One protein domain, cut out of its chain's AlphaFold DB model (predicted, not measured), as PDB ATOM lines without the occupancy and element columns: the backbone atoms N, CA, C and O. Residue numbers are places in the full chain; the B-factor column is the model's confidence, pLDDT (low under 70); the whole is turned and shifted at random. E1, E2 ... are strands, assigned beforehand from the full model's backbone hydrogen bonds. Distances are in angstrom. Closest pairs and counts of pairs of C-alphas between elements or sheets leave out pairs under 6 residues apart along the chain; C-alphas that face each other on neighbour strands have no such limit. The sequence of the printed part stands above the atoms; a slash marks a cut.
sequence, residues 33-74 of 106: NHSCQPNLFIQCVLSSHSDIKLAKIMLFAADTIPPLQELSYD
ATOM      1  N   ASN A  33     -25.319  19.961  73.913       98.75
ATOM      2  CA  ASN A  33     -24.730  18.673  73.560       98.75
ATOM      3  C   ASN A  33     -23.202  18.631  73.717       98.75
ATOM      4  O   ASN A  33     -22.517  19.646  73.871       98.75
ATOM      5  N   HIS A  34     -22.668  17.411  73.634       98.69
ATOM      6  CA  HIS A  34     -21.236  17.162  73.537       98.69
ATOM      7  C   HIS A  34     -20.700  17.432  72.126       98.69
ATOM      8  O   HIS A  34     -21.275  16.969  71.140       98.69
ATOM      9  N   SER A  35     -19.519  18.046  72.041       98.69
ATOM     10  CA  SER A  35     -18.659  17.974  70.856       98.69
ATOM     11  C   SER A  35     -17.215  17.657  71.236       98.69
ATOM     12  O   SER A  35     -16.737  18.086  72.284       98.69
ATOM     13  N   CYS A  36     -16.511  16.913  70.375       98.56
ATOM     14  CA  CYS A  36     -15.060  16.714  70.484       98.56
ATOM     15  C   CYS A  36     -14.263  17.952  70.033       98.56
ATOM     16  O   CYS A  36     -13.081  18.055  70.335       98.56
ATOM     17  N   GLN A  37     -14.910  18.875  69.315       98.25
ATOM     18  CA  GLN A  37     -14.402  20.204  68.966       98.25
ATOM     19  C   GLN A  37     -15.477  21.236  69.354       98.25
ATOM     20  O   GLN A  37     -16.264  21.660  68.504       98.25
ATOM     21  N   PRO A  38     -15.629  21.518  70.658       98.56
ATOM     22  CA  PRO A  38     -16.689  22.382  71.166       98.56
ATOM     23  C   PRO A  38     -16.411  23.869  70.929       98.56
ATOM     24  O   PRO A  38     -15.264  24.264  70.763       98.56
ATOM     25  N   ASN A  39     -17.461  24.691  71.005       98.75
ATOM     26  CA  ASN A  39     -17.376  26.160  70.984       98.75
ATOM     27  C   ASN A  39     -17.694  26.812  72.345       98.75
ATOM     28  O   ASN A  39     -17.621  28.036  72.485       98.75
ATOM     29  N   LEU A  40     -18.025  26.008  73.360       98.88
ATOM     30  CA  LEU A  40     -18.157  26.416  74.755       98.88
ATOM     31  C   LEU A  40     -17.142  25.689  75.643       98.88
ATOM     32  O   LEU A  40     -16.808  24.524  75.415       98.88
ATOM     33  N   PHE A  41     -16.729  26.343  76.727       98.56
ATOM     34  CA  PHE A  41     -15.960  25.723  77.803       98.56
ATOM     35  C   PHE A  41     -16.606  25.965  79.171       98.56
ATOM     36  O   PHE A  41     -17.364  26.914  79.373       98.56
ATOM     37  N   ILE A  42     -16.299  25.075  80.116       98.19
ATOM     38  CA  ILE A  42     -16.778  25.156  81.497       98.19
ATOM     39  C   ILE A  42     -15.802  25.986  82.330       98.19
ATOM     40  O   ILE A  42     -14.611  25.683  82.369       98.19
ATOM     41  N   GLN A  43     -16.334  26.943  83.082       97.75
ATOM     42  CA  GLN A  43     -15.621  27.695  84.105       97.75
ATOM     43  C   GLN A  43     -16.335  27.556  85.454       97.75
ATOM     44  O   GLN A  43     -17.534  27.818  85.567       97.75
ATOM     45  N   CYS A  44     -15.586  27.186  86.494       96.94
ATOM     46  CA  CYS A  44     -16.073  27.231  87.871       96.94
ATOM     47  C   CYS A  44     -16.014  28.673  88.384       96.94
ATOM     48  O   CYS A  44     -14.968  29.320  88.278       96.94
ATOM     49  N   VAL A  45     -17.122  29.169  88.938       97.31
ATOM     50  CA  VAL A  45     -17.251  30.536  89.456       97.31
ATOM     51  C   VAL A  45     -17.739  30.507  90.901       97.31
ATOM     52  O   VAL A  45     -18.780  29.930  91.219       97.31
ATOM     53  N   LEU A  46     -16.997  31.178  91.777       97.06
ATOM     54  CA  LEU A  46     -17.397  31.443  93.155       97.06
ATOM     55  C   LEU A  46     -18.031  32.832  93.234       97.06
ATOM     56  O   LEU A  46     -17.525  33.779  92.637       97.06
ATOM     57  N   SER A  47     -19.151  32.955  93.949       91.19
ATOM     58  CA  SER A  47     -19.828  34.250  94.109       91.19
ATOM     59  C   SER A  47     -20.337  34.507  95.524       91.19
ATOM     60  O   SER A  47     -20.108  35.577  96.066       91.19
ATOM     61  N   SER A  48     -21.055  33.550  96.118       91.25
ATOM     62  CA  SER A  48     -21.749  33.715  97.411       91.25
ATOM     63  C   SER A  48     -21.056  33.003  98.574       91.25
ATOM     64  O   SER A  48     -21.401  33.240  99.725       91.25
ATOM     65  N   HIS A  49     -20.102  32.127  98.275       94.56
ATOM     66  CA  HIS A  49     -19.280  31.387  99.228       94.56
ATOM     67  C   HIS A  49     -17.910  31.106  98.600       94.56
ATOM     68  O   HIS A  49     -17.732  31.251  97.388       94.56
ATOM     69  N   SER A  50     -16.957  30.677  99.425       94.25
ATOM     70  CA  SER A  50     -15.595  30.312  99.018       94.25
ATOM     71  C   SER A  50     -15.374  28.804  98.846       94.25
ATOM     72  O   SER A  50     -14.279  28.399  98.466       94.25
ATOM     73  N   ASP A  51     -16.386  27.968  99.104       94.94
ATOM     74  CA  ASP A  51     -16.273  26.517  98.910       94.94
ATOM     75  C   ASP A  51     -16.264  26.148  97.416       94.94
ATOM     76  O   ASP A  51     -17.274  26.289  96.721       94.94
ATOM     77  N   ILE A  52     -15.116  25.671  96.928       93.62
ATOM     78  CA  ILE A  52     -14.912  25.261  95.534       93.62
ATOM     79  C   ILE A  52     -15.734  24.031  95.144       93.62
ATOM     80  O   ILE A  52     -16.103  23.900  93.977       93.62
ATOM     81  N   LYS A  53     -16.076  23.156  96.097       94.25
ATOM     82  CA  LYS A  53     -16.872  21.952  95.820       94.25
ATOM     83  C   LYS A  53     -18.311  22.295  95.428       94.25
ATOM     84  O   LYS A  53     -18.970  21.506  94.762       94.25
ATOM     85  N   LEU A  54     -18.775  23.483  95.822       95.25
ATOM     86  CA  LEU A  54     -20.096  24.034  95.519       95.25
ATOM     87  C   LEU A  54     -20.040  25.152  94.462       95.25
ATOM     88  O   LEU A  54     -20.989  25.925  94.322       95.25
ATOM     89  N   ALA A  55     -18.922  25.297  93.744       96.50
ATOM     90  CA  ALA A  55     -18.775  26.349  92.746       96.50
ATOM     91  C   ALA A  55     -19.864  26.279  91.665       96.50
ATOM     92  O   ALA A  55     -20.294  25.207  91.238       96.50
ATOM     93  N   LYS A  56     -20.277  27.448  91.168       96.94
ATOM     94  CA  LYS A  56     -21.214  27.527  90.047       96.94
ATOM     95  C   LYS A  56     -20.519  27.061  88.775       96.94
ATOM     96  O   LYS A  56     -19.439  27.554  88.447       96.94
ATOM     97  N   ILE A  57     -21.167  26.162  88.043       97.56
ATOM     98  CA  ILE A  57     -20.714  25.700  86.732       97.56
ATOM     99  C   ILE A  57     -21.296  26.627  85.668       97.56
ATOM    100  O   ILE A  57     -22.510  26.677  85.474       97.56
ATOM    101  N   MET A  58     -20.425  27.382  85.005       98.19
ATOM    102  CA  MET A  58     -20.801  28.380  84.009       98.19
ATOM    103  C   MET A  58     -20.207  27.997  82.654       98.19
ATOM    104  O   MET A  58     -19.042  27.614  82.572       98.19
ATOM    105  N   LEU A  59     -21.002  28.109  81.591       98.75
ATOM    106  CA  LEU A  59     -20.549  27.890  80.218       98.75
ATOM    107  C   LEU A  59     -20.226  29.236  79.569       98.75
ATOM    108  O   LEU A  59     -21.063  30.139  79.569       98.75
ATOM    109  N   PHE A  60     -19.026  29.354  79.011       98.69
ATOM    110  CA  PHE A  60     -18.555  30.539  78.298       98.69
ATOM    111  C   PHE A  60     -18.200  30.181  76.858       98.69
ATOM    112  O   PHE A  60     -17.779  29.058  76.583       98.69
ATOM    113  N   ALA A  61     -18.358  31.140  75.945       98.75
ATOM    114  CA  ALA A  61     -17.906  30.986  74.569       98.75
ATOM    115  C   ALA A  61     -16.375  30.886  74.530       98.75
ATOM    116  O   ALA A  61     -15.687  31.761  75.057       98.75
ATOM    117  N   ALA A  62     -15.861  29.807  73.937       98.19
ATOM    118  CA  ALA A  62     -14.434  29.632  73.664       98.19
ATOM    119  C   ALA A  62     -14.014  30.392  72.397       98.19
ATOM    120  O   ALA A  62     -12.888  30.874  72.303       98.19
ATOM    121  N   ASP A  63     -14.955  30.542  71.465       96.38
ATOM    122  CA  ASP A  63     -14.761  31.131  70.148       96.38
ATOM    123  C   ASP A  63     -15.869  32.142  69.827       96.38
ATOM    124  O   ASP A  63     -16.879  32.254  70.527       96.38
ATOM    125  N   THR A  64     -15.718  32.866  68.719       98.50
ATOM    126  CA  THR A  64     -16.843  33.614  68.140       98.50
ATOM    127  C   THR A  64     -17.847  32.634  67.534       98.50
ATOM    128  O   THR A  64     -17.467  31.811  66.706       98.50
ATOM    129  N   ILE A  65     -19.126  32.745  67.910       98.69
ATOM    130  CA  ILE A  65     -20.185  31.811  67.497       98.69
ATOM    131  C   ILE A  65     -21.144  32.498  66.507       98.69
ATOM    132  O   ILE A  65     -21.928  33.360  66.911       98.69
ATOM    133  N   PRO A  66     -21.090  32.148  65.209       98.50
ATOM    134  CA  PRO A  66     -22.075  32.545  64.211       98.50
ATOM    135  C   PRO A  66     -23.532  32.232  64.597       98.50
ATOM    136  O   PRO A  66     -23.798  31.246  65.290       98.50
ATOM    137  N   PRO A  67     -24.509  33.012  64.093       98.62
ATOM    138  CA  PRO A  67     -25.922  32.694  64.262       98.62
ATOM    139  C   PRO A  67     -26.252  31.279  63.780       98.62
ATOM    140  O   PRO A  67     -25.762  30.844  62.740       98.62
ATOM    141  N   LEU A  68     -27.135  30.598  64.517       98.19
ATOM    142  CA  LEU A  68     -27.625  29.242  64.228       98.19
ATOM    143  C   LEU A  68     -26.579  28.119  64.326       98.19
ATOM    144  O   LEU A  68     -26.932  26.962  64.100       98.19
ATOM    145  N   GLN A  69     -25.329  28.408  64.703       98.50
ATOM    146  CA  GLN A  69     -24.385  27.354  65.056       98.50
ATOM    147  C   GLN A  69     -24.787  26.723  66.396       98.50
ATOM    148  O   GLN A  69     -25.060  27.422  67.372       98.50
ATOM    149  N   GLU A  70     -24.810  25.390  66.447       98.62
ATOM    150  CA  GLU A  70     -25.089  24.652  67.677       98.62
ATOM    151  C   GLU A  70     -24.047  24.967  68.759       98.62
ATOM    152  O   GLU A  70     -22.840  25.013  68.503       98.62
ATOM    153  N   LEU A  71     -24.523  25.167  69.988       98.81
ATOM    154  CA  LEU A  71     -23.679  25.318  71.165       98.81
ATOM    155  C   LEU A  71     -23.296  23.940  71.705       98.81
ATOM    156  O   LEU A  71     -24.165  23.093  71.907       98.81
ATOM    157  N   SER A  72     -22.013  23.721  71.982       98.81
ATOM    158  CA  SER A  72     -21.524  22.444  72.513       98.81
ATOM    159  C   SER A  72     -20.312  22.619  73.424       98.81
ATOM    160  O   SER A  72     -19.528  23.547  73.241       98.81
ATOM    161  N   TYR A  73     -20.144  21.714  74.393       98.81
ATOM    162  CA  TYR A  73     -18.953  21.629  75.251       98.81
ATOM    163  C   TYR A  73     -18.417  20.192  75.321       98.81
ATOM    164  O   TYR A  73     -19.107  19.230  74.978       98.81
ATOM    165  N   ASP A  74     -17.170  20.012  75.755       98.44
ATOM    166  CA  ASP A  74     -16.638  18.671  75.999       98.44
ATOM    167  C   ASP A  74     -17.152  18.130  77.345       98.44
ATOM    168  O   ASP A  74     -16.880  18.703  78.403       98.44
TER     169      ASP A  74
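What this domain is: This is residues 33 to 74 of the 106 residues of an uncharacterized protein of Arundo donax (UniProt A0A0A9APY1). With little regular structure, this is a twisted two-stranded hairpin, E1 then E2, with an unnamed loop, residues 46 to 55, at one end. At the other end, residues 62 to 74 swing out and fold back, and residues 72 to 73 make a short parallel pairing with residues 33 to 34. The printed part has 42 residues, no named helix and two antiparallel strands; it is all strand by class, though named elements hold only 12 residues. It is loose, with a radius of gyration of the C-alphas of 12.7 A, and elongated, spanning 36 by 18 by 13 A.

How they stand to each other: E1, residues 40 to 45, and E2, residues 56 to 61, form an antiparallel hairpin at 146 degrees. C-alphas 40 and 61 face each other at 4.6 A. N 43 and O 58 are within hydrogen-bond range at 2.8 A.

Where its parts are: E1 begins at C-alpha 40 (-18.157, 26.416, 74.755) and is 15.3 A long. E2, 16.2 A long, ends at C-alpha 61 (-17.906, 30.986, 74.569).

The domain as a whole: The two C-alphas farthest apart, of Ser 50 and Leu 68, are 36.8 A apart. The link from E1 to E2 is short. The printed part has no cut, and no printed residue is under 70 in pLDDT.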